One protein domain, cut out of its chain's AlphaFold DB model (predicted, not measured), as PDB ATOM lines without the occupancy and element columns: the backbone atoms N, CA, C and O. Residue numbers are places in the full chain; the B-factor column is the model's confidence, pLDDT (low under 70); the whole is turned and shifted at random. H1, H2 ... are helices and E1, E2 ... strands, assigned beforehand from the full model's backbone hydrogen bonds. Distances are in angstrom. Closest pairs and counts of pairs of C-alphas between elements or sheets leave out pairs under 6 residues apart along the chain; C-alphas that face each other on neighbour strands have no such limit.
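Overview. This is residues 122 to 217 of the 220 residues of an uncharacterized protein of Fusobacterium sp. CM21 (UniProt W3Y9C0). One strongly twisted sheet branches at E7, with the long hairpin of E5 and E6 reaching out at one end and the small hairpin of E3 and E4 at the other. H1 packs on the sheet beside its strands, and residues 175 to 180, at the tip of the long hairpin, stick out. The printed part has 96 residues with seven named strands, then one named helix; the sheet is mixed and the class is mostly strand. It is only just compact, close to loose, with a radius of gyration of the C-alphas of 14.5 A and spans of 42 by 31 by 20 A.

Arrangement. E1, residues 122 to 125, and E2, residues 132 to 137, form an antiparallel hairpin, with N 134 and O 124 within hydrogen-bond range at 2.9 A. On the other side of E2 lies antiparallel E7, residues 198 to 203, with N 135 and O 200 at 2.9 A. E3, residues 153 to 155, and E4, residues 158 to 162, form a hairpin, with N 160 and O 153 at 2.8 A. E4 is parallel to E7, with N 199 and O 161 at 3.2 A. E5, residues 167 to 176, E6, residues 179 to 190, and E7 form a meander, each strand the antiparallel neighbour of the one before, with N 181 and O 174 at 2.8 A and N 203 and O 188 at 2.7 A. H1, residues 207 to 216, is on the sheet at a height of 8.3 A, over none of its strands; its closest C-alphas to E2 are those of Trp 207 and Ala 132, 6.7 A apart. Every O i to N i+4 pair in H1 is within hydrogen-bond range.

Along the chain. E1 begins at C-alpha 122 (26.544, -40.020, 19.817). E5 spans 29.8 A, E6 34.2 A and E7 16.9 A. H1 spans 13.8 A and ends at C-alpha 216 (21.620, -30.558, 29.726).

Size, cuts and confidence. The C-alphas farthest apart, of Gly 149 and Asp 177, are 46.6 A apart. The printed part has no cut, the link from E2 to E3 is long, and no printed residue is under 70 in pLDDT.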
ATOM      1  N   LEU A 122      27.781 -40.619  20.294       93.12
ATOM      2  CA  LEU A 122      26.544 -40.020  19.817       93.12
ATOM      3  C   LEU A 122      26.923 -38.802  18.967       93.12
ATOM      4  O   LEU A 122      27.362 -37.789  19.509       93.12
ATOM      5  N   THR A 123      26.888 -38.946  17.641       89.81
ATOM      6  CA  THR A 123      27.712 -38.090  16.765       89.81
ATOM      7  C   THR A 123      26.949 -37.060  15.944       89.81
ATOM      8  O   THR A 123      27.100 -35.855  16.158       89.81
ATOM      9  N   ILE A 124      26.253 -37.520  14.903       92.62
ATOM     10  CA  ILE A 124      25.596 -36.669  13.917       92.62
ATOM     11  C   ILE A 124      24.140 -37.073  13.714       92.62
ATOM     12  O   ILE A 124      23.803 -38.255  13.574       92.62
ATOM     13  N   ARG A 125      23.294 -36.053  13.563       95.25
ATOM     14  CA  ARG A 125      21.892 -36.226  13.187       95.25
ATOM     15  C   ARG A 125      21.753 -36.819  11.800       95.25
ATOM     16  O   ARG A 125      22.490 -36.478  10.868       95.25
ATOM     17  N   HIS A 126      20.742 -37.659  11.640       97.38
ATOM     18  CA  HIS A 126      20.396 -38.204  10.344       97.38
ATOM     19  C   HIS A 126      19.875 -37.091   9.414       97.38
ATOM     20  O   HIS A 126      18.982 -36.331   9.789       97.38
ATOM     21  N   PRO A 127      20.365 -36.987   8.165       96.81
ATOM     22  CA  PRO A 127      20.079 -35.830   7.314       96.81
ATOM     23  C   PRO A 127      18.646 -35.775   6.757       96.81
ATOM     24  O   PRO A 127      18.272 -34.780   6.140       96.81
ATOM     25  N   GLN A 128      17.855 -36.840   6.924       97.00
ATOM     26  CA  GLN A 128      16.445 -36.898   6.506       97.00
ATOM     27  C   GLN A 128      15.490 -37.463   7.574       97.00
ATOM     28  O   GLN A 128      14.326 -37.703   7.266       97.00
ATOM     29  N   ASN A 129      15.962 -37.728   8.797       97.56
ATOM     30  CA  ASN A 129      15.132 -38.282   9.870       97.56
ATOM     31  C   ASN A 129      15.478 -37.575  11.181       97.56
ATOM     32  O   ASN A 129      16.498 -37.868  11.792       97.56
ATOM     33  N   ASP A 130      14.612 -36.663  11.612       96.69
ATOM     34  CA  ASP A 130      14.845 -35.833  12.798       96.69
ATOM     35  C   ASP A 130      14.882 -36.633  14.110       96.69
ATOM     36  O   ASP A 130      15.335 -36.107  15.125       96.69
ATOM     37  N   ASN A 131      14.413 -37.886  14.095       97.62
ATOM     38  CA  ASN A 131      14.436 -38.790  15.243       97.62
ATOM     39  C   ASN A 131      15.621 -39.764  15.248       97.62
ATOM     40  O   ASN A 131      15.701 -40.610  16.147       97.62
ATOM     41  N   ALA A 132      16.518 -39.667  14.263       97.81
ATOM     42  CA  ALA A 132      17.639 -40.576  14.119       97.81
ATOM     43  C   ALA A 132      19.004 -39.892  14.266       97.81
ATOM     44  O   ALA A 132      19.223 -38.773  13.803       97.81
ATOM     45  N   GLU A 133      19.931 -40.626  14.867       97.25
ATOM     46  CA  GLU A 133      21.291 -40.209  15.195       97.25
ATOM     47  C   GLU A 133      22.263 -41.339  14.839       97.25
ATOM     48  O   GLU A 133      21.935 -42.527  14.923       97.25
ATOM     49  N   LEU A 134      23.470 -40.977  14.423       97.94
ATOM     50  CA  LEU A 134      24.535 -41.930  14.169       97.94
ATOM     51  C   LEU A 134      25.215 -42.340  15.485       97.94
ATOM     52  O   LEU A 134      25.883 -41.523  16.125       97.94
ATOM     53  N   LEU A 135      25.113 -43.628  15.821       97.62
ATOM     54  CA  LEU A 135      26.014 -44.278  16.768       97.62
ATOM     55  C   LEU A 135      27.263 -44.709  16.006       97.62
ATOM     56  O   LEU A 135      27.187 -45.537  15.092       97.62
ATOM     57  N   TRP A 136      28.405 -44.136  16.353       97.62
ATOM     58  CA  TRP A 136      29.655 -44.334  15.626       97.62
ATOM     59  C   TRP A 136      30.824 -44.426  16.584       97.62
ATOM     60  O   TRP A 136      30.796 -43.835  17.650       97.62
ATOM     61  N   HIS A 137      31.865 -45.147  16.199       95.50
ATOM     62  CA  HIS A 137      33.182 -44.988  16.799       95.50
ATOM     63  C   HIS A 137      34.234 -45.436  15.773       95.50
ATOM     64  O   HIS A 137      33.936 -46.122  14.788       95.50
ATOM     65  N   CYS A 138      35.492 -45.063  16.000       90.31
ATOM     66  CA  CYS A 138      36.621 -45.395  15.125       90.31
ATOM     67  C   CYS A 138      36.734 -46.888  14.741       90.31
ATOM     68  O   CYS A 138      37.104 -47.179  13.608       90.31
ATOM     69  N   GLY A 139      36.362 -47.804  15.641       85.94
ATOM     70  CA  GLY A 139      36.217 -49.243  15.400       85.94
ATOM     71  C   GLY A 139      36.409 -50.154  16.630       85.94
ATOM     72  O   GLY A 139      37.295 -50.999  16.556       85.94
ATOM     73  N   PRO A 140      35.685 -49.966  17.758       88.75
ATOM     74  CA  PRO A 140      35.690 -50.861  18.916       88.75
ATOM     75  C   PRO A 140      34.407 -51.716  19.040       88.75
ATOM     76  O   PRO A 140      33.989 -52.020  20.158       88.75
ATOM     77  N   PHE A 141      33.706 -52.021  17.942       96.50
ATOM     78  CA  PHE A 141      32.383 -52.666  18.016       96.50
ATOM     79  C   PHE A 141      32.514 -54.167  17.712       96.50
ATOM     80  O   PHE A 141      33.189 -54.537  16.758       96.50
ATOM     81  N   PRO A 142      31.818 -55.051  18.441       97.06
ATOM     82  CA  PRO A 142      31.952 -56.492  18.268       97.06
ATOM     83  C   PRO A 142      31.618 -56.969  16.845       97.06
ATOM     84  O   PRO A 142      30.584 -56.606  16.271       97.06
ATOM     85  N   TYR A 143      32.469 -57.834  16.283       97.06
ATOM     86  CA  TYR A 143      32.298 -58.375  14.929       97.06
ATOM     87  C   TYR A 143      30.997 -59.178  14.797       97.06
ATOM     88  O   TYR A 143      30.375 -59.182  13.732       97.06
ATOM     89  N   SER A 144      30.541 -59.827  15.873       96.81
ATOM     90  CA  SER A 144      29.255 -60.544  15.922       96.81
ATOM     91  C   SER A 144      28.021 -59.664  15.652       96.81
ATOM     92  O   SER A 144      26.942 -60.174  15.323       96.81
ATOM     93  N   LEU A 145      28.160 -58.338  15.763       97.19
ATOM     94  CA  LEU A 145      27.106 -57.369  15.462       97.19
ATOM     95  C   LEU A 145      27.157 -56.857  14.020       97.19
ATOM     96  O   LEU A 145      26.267 -56.115  13.611       97.19
ATOM     97  N   LYS A 146      28.156 -57.247  13.223       97.44
ATOM     98  CA  LYS A 146      28.282 -56.853  11.817       97.44
ATOM     99  C   LYS A 146      27.045 -57.249  11.009       97.44
ATOM    100  O   LYS A 146      26.536 -58.360  11.117       97.44
ATOM    101  N   LYS A 147      26.613 -56.365  10.111       97.25
ATOM    102  CA  LYS A 147      25.547 -56.648   9.148       97.25
ATOM    103  C   LYS A 147      25.920 -57.787   8.195       97.25
ATOM    104  O   LYS A 147      27.034 -57.850   7.655       97.25
ATOM    105  N   ASP A 148      24.956 -58.664   7.936       95.44
ATOM    106  CA  ASP A 148      25.097 -59.729   6.947       95.44
ATOM    107  C   ASP A 148      25.294 -59.158   5.539       95.44
ATOM    108  O   ASP A 148      24.692 -58.157   5.150       95.44
ATOM    109  N   GLY A 149      26.176 -59.791   4.763       93.69
ATOM    110  CA  GLY A 149      26.502 -59.358   3.401       93.69
ATOM    111  C   GLY A 149      27.340 -58.075   3.298       93.69
ATOM    112  O   GLY A 149      27.675 -57.674   2.186       93.69
ATOM    113  N   VAL A 150      27.711 -57.443   4.419       93.38
ATOM    114  CA  VAL A 150      28.665 -56.323   4.448       93.38
ATOM    115  C   VAL A 150      30.071 -56.842   4.747       93.38
ATOM    116  O   VAL A 150      30.274 -57.645   5.658       93.38
ATOM    117  N   GLU A 151      31.044 -56.387   3.964       90.44
ATOM    118  CA  GLU A 151      32.464 -56.652   4.189       90.44
ATOM    119  C   GLU A 151      32.970 -55.849   5.395       90.44
ATOM    120  O   GLU A 151      32.725 -54.644   5.481       90.44
ATOM    121  N   ALA A 152      33.684 -56.509   6.309       94.31
ATOM    122  CA  ALA A 152      34.425 -55.839   7.371       94.31
ATOM    123  C   ALA A 152      35.839 -55.518   6.894       94.31
ATOM    124  O   ALA A 152      36.500 -56.360   6.289       94.31
ATOM    125  N   LYS A 153      36.309 -54.310   7.196       94.12
ATOM    126  CA  LYS A 153      37.677 -53.879   6.882       94.12
ATOM    127  C   LYS A 153      38.439 -53.592   8.153       94.12
ATOM    128  O   LYS A 153      37.841 -53.168   9.133       94.12
ATOM    129  N   LEU A 154      39.752 -53.766   8.104       93.88
ATOM    130  CA  LEU A 154      40.666 -53.336   9.150       93.88
ATOM    131  C   LEU A 154      41.602 -52.290   8.551       93.88
ATOM    132  O   LEU A 154      42.323 -52.582   7.602       93.88
ATOM    133  N   VAL A 155      41.565 -51.066   9.071       91.94
ATOM    134  CA  VAL A 155      42.391 -49.950   8.598       91.94
ATOM    135  C   VAL A 155      43.112 -49.364   9.800       91.94
ATOM    136  O   VAL A 155      42.461 -48.879  10.719       91.94
ATOM    137  N   ASP A 156      44.442 -49.443   9.818       89.06
ATOM    138  CA  ASP A 156      45.282 -48.931  10.913       89.06
ATOM    139  C   ASP A 156      44.893 -49.466  12.310       89.06
ATOM    140  O   ASP A 156      44.969 -48.758  13.313       89.06
ATOM    141  N   GLY A 157      44.450 -50.729  12.378       90.44
ATOM    142  CA  GLY A 157      44.001 -51.381  13.618       90.44
ATOM    143  C   GLY A 157      42.563 -51.049  14.043       90.44
ATOM    144  O   GLY A 157      42.113 -51.505  15.095       90.44
ATOM    145  N   GLN A 158      41.831 -50.301  13.216       92.31
ATOM    146  CA  GLN A 158      40.431 -49.940  13.424       92.31
ATOM    147  C   GLN A 158      39.532 -50.731  12.475       92.31
ATOM    148  O   GLN A 158      39.724 -50.698  11.252       92.31
ATOM    149  N   GLU A 159      38.560 -51.456  13.022       93.12
ATOM    150  CA  GLU A 159      37.584 -52.165  12.201       93.12
ATOM    151  C   GLU A 159      36.558 -51.200  11.595       93.12
ATOM    152  O   GLU A 159      36.310 -50.119  12.127       93.12
ATOM    153  N   ARG A 160      36.001 -51.556  10.435       95.56
ATOM    154  CA  ARG A 160      35.006 -50.744   9.732       95.56
ATOM    155  C   ARG A 160      33.922 -51.612   9.130       95.56
ATOM    156  O   ARG A 160      34.203 -52.402   8.224       95.56
ATOM    157  N   PHE A 161      32.696 -51.427   9.597       96.81
ATOM    158  CA  PHE A 161      31.495 -52.042   9.042       96.81
ATOM    159  C   PHE A 161      30.219 -51.354   9.554       96.81
ATOM    160  O   PHE A 161      30.231 -50.601  10.521       96.81
ATOM    161  N   GLU A 162      29.098 -51.616   8.886       97.75
ATOM    162  CA  GLU A 162      27.764 -51.275   9.397       97.75
ATOM    163  C   GLU A 162      27.262 -52.438  10.267       97.75
ATOM    164  O   GLU A 162      27.444 -53.605   9.899       97.75
ATOM    165  N   LEU A 163      26.624 -52.145  11.399       97.94
ATOM    166  CA  LEU A 163      26.005 -53.166  12.251       97.94
ATOM    167  C   LEU A 163      24.678 -53.668  11.669       97.94
ATOM    168  O   LEU A 163      24.022 -53.020  10.846       97.94
ATOM    169  N   LYS A 164      24.284 -54.865  12.107       97.69
ATOM    170  CA  LYS A 164      22.987 -55.479  11.816       97.69
ATOM    171  C   LYS A 164      21.848 -54.638  12.397       97.69
ATOM    172  O   LYS A 164      22.030 -53.889  13.352       97.69
ATOM    173  N   GLN A 165      20.670 -54.769  11.795       98.19
ATOM    174  CA  GLN A 165      19.474 -54.069  12.257       98.19
ATOM    175  C   GLN A 165      18.831 -54.820  13.432       98.19
ATOM    176  O   GLN A 165      18.904 -56.049  13.479       98.19
ATOM    177  N   GLY A 166      18.185 -54.104  14.350       97.38
ATOM    178  CA  GLY A 166      17.555 -54.674  15.536       97.38
ATOM    179  C   GLY A 166      17.010 -53.626  16.505       97.38
ATOM    180  O   GLY A 166      16.964 -52.429  16.207       97.38
ATOM    181  N   ASP A 167      16.588 -54.103  17.670       97.69
ATOM    182  CA  ASP A 167      16.257 -53.251  18.807       97.69
ATOM    183  C   ASP A 167      17.547 -52.862  19.548       97.69
ATOM    184  O   ASP A 167      18.511 -53.627  19.594       97.69
ATOM    185  N   LEU A 168      17.575 -51.655  20.108       97.75
ATOM    186  CA  LEU A 168      18.704 -51.110  20.852       97.75
ATOM    187  C   LEU A 168      18.249 -50.696  22.248       97.75
ATOM    188  O   LEU A 168      17.188 -50.099  22.422       97.75
ATOM    189  N   THR A 169      19.098 -50.945  23.238       97.31
ATOM    190  CA  THR A 169      19.026 -50.273  24.538       97.31
ATOM    191  C   THR A 169      20.245 -49.377  24.660       97.31
ATOM    192  O   THR A 169      21.373 -49.862  24.641       97.31
ATOM    193  N   VAL A 170      20.027 -48.071  24.785       97.12
ATOM    194  CA  VAL A 170      21.093 -47.102  25.050       97.12
ATOM    195  C   VAL A 170      21.125 -46.818  26.535       97.12
ATOM    196  O   VAL A 170      20.092 -46.535  27.140       97.12
ATOM    197  N   CYS A 171      22.316 -46.872  27.115       97.06
ATOM    198  CA  CYS A 171      22.548 -46.616  28.524       97.06
ATOM    199  C   CYS A 171      23.768 -45.705  28.682       97.06
ATOM    200  O   CYS A 171      24.732 -45.844  27.932       97.06
ATOM    201  N   ARG A 172      23.731 -44.792  29.654       97.06
ATOM    202  CA  ARG A 172      24.888 -44.011  30.107       97.06
ATOM    203  C   ARG A 172      24.827 -43.877  31.620       97.06
ATOM    204  O   ARG A 172      23.947 -43.197  32.148       97.06
ATOM    205  N   PHE A 173      25.741 -44.553  32.301       97.38
ATOM    206  CA  PHE A 173      26.069 -44.281  33.693       97.38
ATOM    207  C   PHE A 173      27.116 -43.171  33.733       97.38
ATOM    208  O   PHE A 173      28.075 -43.232  32.967       97.38
ATOM    209  N   ASP A 174      26.935 -42.185  34.605       95.94
ATOM    210  CA  ASP A 174      27.902 -41.108  34.803       95.94
ATOM    211  C   ASP A 174      27.838 -40.534  36.223       95.94
ATOM    212  O   ASP A 174      26.951 -40.889  37.009       95.94
ATOM    213  N   ASP A 175      28.770 -39.642  36.546       94.44
ATOM    214  CA  ASP A 175      28.819 -38.945  37.826       94.44
ATOM    215  C   ASP A 175      29.146 -37.454  37.691       94.44
ATOM    216  O   ASP A 175      29.859 -37.018  36.791       94.44
ATOM    217  N   ILE A 176      28.617 -36.658  38.618       93.38
ATOM    218  CA  ILE A 176      29.025 -35.265  38.820       93.38
ATOM    219  C   ILE A 176      28.956 -34.938  40.310       93.38
ATOM    220  O   ILE A 176      27.991 -35.281  40.990       93.38
ATOM    221  N   ASP A 177      30.005 -34.300  40.835       92.69
ATOM    222  CA  ASP A 177      30.122 -33.897  42.245       92.69
ATOM    223  C   ASP A 177      29.864 -35.030  43.267       92.69
ATOM    224  O   ASP A 177      29.437 -34.789  44.396       92.69
ATOM    225  N   GLY A 178      30.166 -36.279  42.891       92.88
ATOM    226  CA  GLY A 178      29.975 -37.465  43.734       92.88
ATOM    227  C   GLY A 178      28.558 -38.047  43.720       92.88
ATOM    228  O   GLY A 178      28.311 -39.041  44.403       92.88
ATOM    229  N   GLU A 179      27.648 -37.466  42.939       96.12
ATOM    230  CA  GLU A 179      26.316 -38.005  42.676       96.12
ATOM    231  C   GLU A 179      26.324 -38.810  41.372       96.12
ATOM    232  O   GLU A 179      26.921 -38.398  40.378       96.12
ATOM    233  N   TYR A 180      25.647 -39.959  41.374       95.81
ATOM    234  CA  TYR A 180      25.623 -40.888  40.243       95.81
ATOM    235  C   TYR A 180      24.299 -40.826  39.490       95.81
ATOM    236  O   TYR A 180      23.219 -40.810  40.088       95.81
ATOM    237  N   TYR A 181      24.380 -40.885  38.165       96.75
ATOM    238  CA  TYR A 181      23.244 -40.749  37.270       96.75
ATOM    239  C   TYR A 181      23.223 -41.871  36.245       96.75
ATOM    240  O   TYR A 181      24.251 -42.348  35.777       96.75
ATOM    241  N   LEU A 182      22.012 -42.281  35.875       96.75
ATOM    242  CA  LEU A 182      21.794 -43.269  34.829       96.75
ATOM    243  C   LEU A 182      20.789 -42.726  33.818       96.75
ATOM    244  O   LEU A 182      19.666 -42.351  34.169       96.75
ATOM    245  N   PHE A 183      21.198 -42.674  32.561       97.19
ATOM    246  CA  PHE A 183      20.305 -42.571  31.425       97.19
ATOM    247  C   PHE A 183      20.103 -43.973  30.857       97.19
ATOM    248  O   PHE A 183      21.071 -44.705  30.679       97.19
ATOM    249  N   ALA A 184      18.858 -44.338  30.564       96.81
ATOM    250  CA  ALA A 184      18.532 -45.549  29.826       96.81
ATOM    251  C   ALA A 184      17.312 -45.288  28.940       96.81
ATOM    252  O   ALA A 184      16.359 -44.630  29.377       96.81
ATOM    253  N   GLY A 185      17.341 -45.800  27.714       96.81
ATOM    254  CA  GLY A 185      16.252 -45.669  26.759       96.81
ATOM    255  C   GLY A 185      16.279 -46.761  25.695       96.81
ATOM    256  O   GLY A 185      17.341 -47.265  25.328       96.81
ATOM    257  N   GLU A 186      15.097 -47.113  25.203       97.75
ATOM    258  CA  GLU A 186      14.919 -48.062  24.106       97.75
ATOM    259  C   GLU A 186      14.871 -47.317  22.771       97.75
ATOM    260  O   GLU A 186      14.223 -46.277  22.641       97.75
ATOM    261  N   ALA A 187      15.546 -47.865  21.772       97.88
ATOM    262  CA  ALA A 187      15.584 -47.352  20.416       97.88
ATOM    263  C   ALA A 187      15.557 -48.517  19.421       97.88
ATOM    264  O   ALA A 187      15.578 -49.690  19.799       97.88
ATOM    265  N   LYS A 188      15.509 -48.209  18.129       98.50
ATOM    266  CA  LYS A 188      15.667 -49.206  17.064       98.50
ATOM    267  C   LYS A 188      16.757 -48.753  16.120       98.50
ATOM    268  O   LYS A 188      17.015 -47.562  15.990       98.50
ATOM    269  N   THR A 189      17.399 -49.683  15.437       98.25
ATOM    270  CA  THR A 189      18.250 -49.306  14.312       98.25
ATOM    271  C   THR A 189      17.393 -48.780  13.158       98.25
ATOM    272  O   THR A 189      16.252 -49.203  12.967       98.25
ATOM    273  N   THR A 190      17.967 -47.908  12.341       98.00
ATOM    274  CA  THR A 190      17.389 -47.447  11.079       98.00
ATOM    275  C   THR A 190      18.455 -47.454   9.982       98.00
ATOM    276  O   THR A 190      19.599 -47.877  10.191       98.00
ATOM    277  N   THR A 191      18.091 -47.022   8.779       97.25
ATOM    278  CA  THR A 191      19.025 -46.901   7.652       97.25
ATOM    279  C   THR A 191      19.417 -45.453   7.431       97.25
ATOM    280  O   THR A 191      18.562 -44.578   7.514       97.25
ATOM    281  N   GLY A 192      20.664 -45.215   7.032       96.12
ATOM    282  CA  GLY A 192      21.124 -43.882   6.670       96.12
ATOM    283  C   GLY A 192      22.351 -43.895   5.763       96.12
ATOM    284  O   GLY A 192      22.747 -44.954   5.261       96.12
ATOM    285  N   PRO A 193      22.951 -42.720   5.508       96.44
ATOM    286  CA  PRO A 193      24.151 -42.602   4.693       96.44
ATOM    287  C   PRO A 193      25.298 -43.479   5.198       96.44
ATOM    288  O   PRO A 193      25.489 -43.660   6.402       96.44
ATOM    289  N   LYS A 194      26.101 -43.986   4.259       95.19
ATOM    290  CA  LYS A 194      27.324 -44.718   4.591       95.19
ATOM    291  C   LYS A 194      28.398 -43.766   5.106       95.19
ATOM    292  O   LYS A 194      28.573 -42.680   4.557       95.19
ATOM    293  N   THR A 195      29.163 -44.230   6.087       93.50
ATOM    294  CA  THR A 195      30.324 -43.522   6.639       93.50
ATOM    295  C   THR A 195      31.500 -44.488   6.874       93.50
ATOM    296  O   THR A 195      31.440 -45.656   6.483       93.50
ATOM    297  N   ASN A 196      32.603 -43.979   7.422       92.31
ATOM    298  CA  ASN A 196      33.765 -44.752   7.863       92.31
ATOM    299  C   ASN A 196      33.586 -45.262   9.310       92.31
ATOM    300  O   ASN A 196      32.536 -45.058   9.907       92.31
ATOM    301  N   GLY A 197      34.617 -45.905   9.871       93.69
ATOM    302  CA  GLY A 197      34.549 -46.488  11.215       93.69
ATOM    303  C   GLY A 197      33.527 -47.619  11.303       93.69
ATOM    304  O   GLY A 197      33.116 -48.178  10.276       93.69
ATOM    305  N   THR A 198      33.106 -47.922  12.525       96.75
ATOM    306  CA  THR A 198      32.038 -48.885  12.785       96.75
ATOM    307  C   THR A 198      30.828 -48.165  13.349       96.75
ATOM    308  O   THR A 198      30.963 -47.300  14.214       96.75
ATOM    309  N   TYR A 199      29.652 -48.451  12.789       97.75
ATOM    310  CA  TYR A 199      28.486 -47.612  13.035       97.75
ATOM    311  C   TYR A 199      27.147 -48.318  12.865       97.75
ATOM    312  O   TYR A 199      27.019 -49.338  12.180       97.75
ATOM    313  N   VAL A 200      26.126 -47.690  13.439       97.94
ATOM    314  CA  VAL A 200      24.718 -47.949  13.161       97.94
ATOM    315  C   VAL A 200      23.937 -46.647  13.260       97.94
ATOM    316  O   VAL A 200      24.237 -45.786  14.083       97.94
ATOM    317  N   TRP A 201      22.919 -46.493  12.423       98.25
ATOM    318  CA  TRP A 201      21.950 -45.422  12.620       98.25
ATOM    319  C   TRP A 201      20.918 -45.891  13.634       98.25
ATOM    320  O   TRP A 201      20.334 -46.960  13.470       98.25
ATOM    321  N   MET A 202      20.704 -45.102  14.677       98.12
ATOM    322  CA  MET A 202      19.687 -45.329  15.691       98.12
ATOM    323  C   MET A 202      18.520 -44.383  15.443       98.12
ATOM    324  O   MET A 202      18.734 -43.222  15.123       98.12
ATOM    325  N   GLU A 203      17.299 -44.855  15.635       98.38
ATOM    326  CA  GLU A 203      16.069 -44.077  15.621       98.38
ATOM    327  C   GLU A 203      15.353 -44.223  16.965       98.38
ATOM    328  O   GLU A 203      15.157 -45.329  17.479       98.38
ATOM    329  N   THR A 204      14.983 -43.085  17.542       97.69
ATOM    330  CA  THR A 204      14.325 -42.982  18.851       97.69
ATOM    331  C   THR A 204      12.859 -42.581  18.690       97.69
ATOM    332  O   THR A 204      12.425 -42.151  17.621       97.69
ATOM    333  N   ASP A 205      12.070 -42.697  19.757       96.75
ATOM    334  CA  ASP A 205      10.682 -42.220  19.777       96.75
ATOM    335  C   ASP A 205      10.591 -40.687  19.688       96.75
ATOM    336  O   ASP A 205       9.681 -40.134  19.063       96.75
ATOM    337  N   ASN A 206      11.536 -40.001  20.332       96.81
ATOM    338  CA  ASN A 206      11.643 -38.553  20.367       96.81
ATOM    339  C   ASN A 206      13.091 -38.138  20.639       96.81
ATOM    340  O   ASN A 206      13.498 -37.951  21.793       96.81
ATOM    341  N   TRP A 207      13.847 -37.929  19.563       96.00
ATOM    342  CA  TRP A 207      15.266 -37.598  19.660       96.00
ATOM    343  C   TRP A 207      15.504 -36.290  20.404       96.00
ATOM    344  O   TRP A 207      16.381 -36.209  21.255       96.00
ATOM    345  N   LYS A 208      14.660 -35.282  20.169       94.94
ATOM    346  CA  LYS A 208      14.779 -33.983  20.838       94.94
ATOM    347  C   LYS A 208      14.717 -34.111  22.363       94.94
ATOM    348  O   LYS A 208      15.474 -33.452  23.066       94.94
ATOM    349  N   ARG A 209      13.838 -34.972  22.888       96.06
ATOM    350  CA  ARG A 209      13.753 -35.237  24.333       96.06
ATOM    351  C   ARG A 209      15.017 -35.920  24.861       96.06
ATOM    352  O   ARG A 209      15.439 -35.621  25.976       96.06
ATOM    353  N   TRP A 210      15.573 -36.862  24.101       96.06
ATOM    354  CA  TRP A 210      16.813 -37.546  24.467       96.06
ATOM    355  C   TRP A 210      17.988 -36.571  24.468       96.06
ATOM    356  O   TRP A 210      18.685 -36.478  25.470       96.06
ATOM    357  N   GLU A 211      18.141 -35.792  23.399       94.44
ATOM    358  CA  GLU A 211      19.171 -34.766  23.255       94.44
ATOM    359  C   GLU A 211      19.111 -33.746  24.393       94.44
ATOM    360  O   GLU A 211      20.124 -33.508  25.041       94.44
ATOM    361  N   GLU A 212      17.935 -33.189  24.705       94.88
ATOM    362  CA  GLU A 212      17.792 -32.256  25.830       94.88
ATOM    363  C   GLU A 212      18.237 -32.898  27.153       94.88
ATOM    364  O   GLU A 212      18.911 -32.257  27.960       94.88
ATOM    365  N   LYS A 213      17.902 -34.174  27.381       94.56
ATOM    366  CA  LYS A 213      18.291 -34.882  28.605       94.56
ATOM    367  C   LYS A 213      19.784 -35.203  28.656       94.56
ATOM    368  O   LYS A 213      20.351 -35.144  29.739       94.56
ATOM    369  N   LEU A 214      20.396 -35.567  27.534       93.25
ATOM    370  CA  LEU A 214      21.813 -35.917  27.458       93.25
ATOM    371  C   LEU A 214      22.701 -34.670  27.525       93.25
ATOM    372  O   LEU A 214      23.643 -34.657  28.301       93.25
ATOM    373  N   MET A 215      22.353 -33.608  26.790       91.31
ATOM    374  CA  MET A 215      23.145 -32.374  26.692       91.31
ATOM    375  C   MET A 215      23.019 -31.449  27.905       91.31
ATOM    376  O   MET A 215      23.952 -30.714  28.214       91.31
ATOM    377  N   PHE A 216      21.850 -31.409  28.549       92.62
ATOM    378  CA  PHE A 216      21.620 -30.558  29.726       92.62
ATOM    379  C   PHE A 216      21.536 -31.356  31.030       92.62
ATOM    380  O   PHE A 216      21.342 -30.772  32.099       92.62
ATOM    381  N   GLY A 217      21.639 -32.681  30.944       91.25
ATOM    382  CA  GLY A 217      21.801 -33.561  32.090       91.25
ATOM    383  C   GLY A 217      23.275 -33.889  32.352       91.25
ATOM    384  O   GLY A 217      24.152 -33.463  31.610       91.25
TER     385      GLY A 217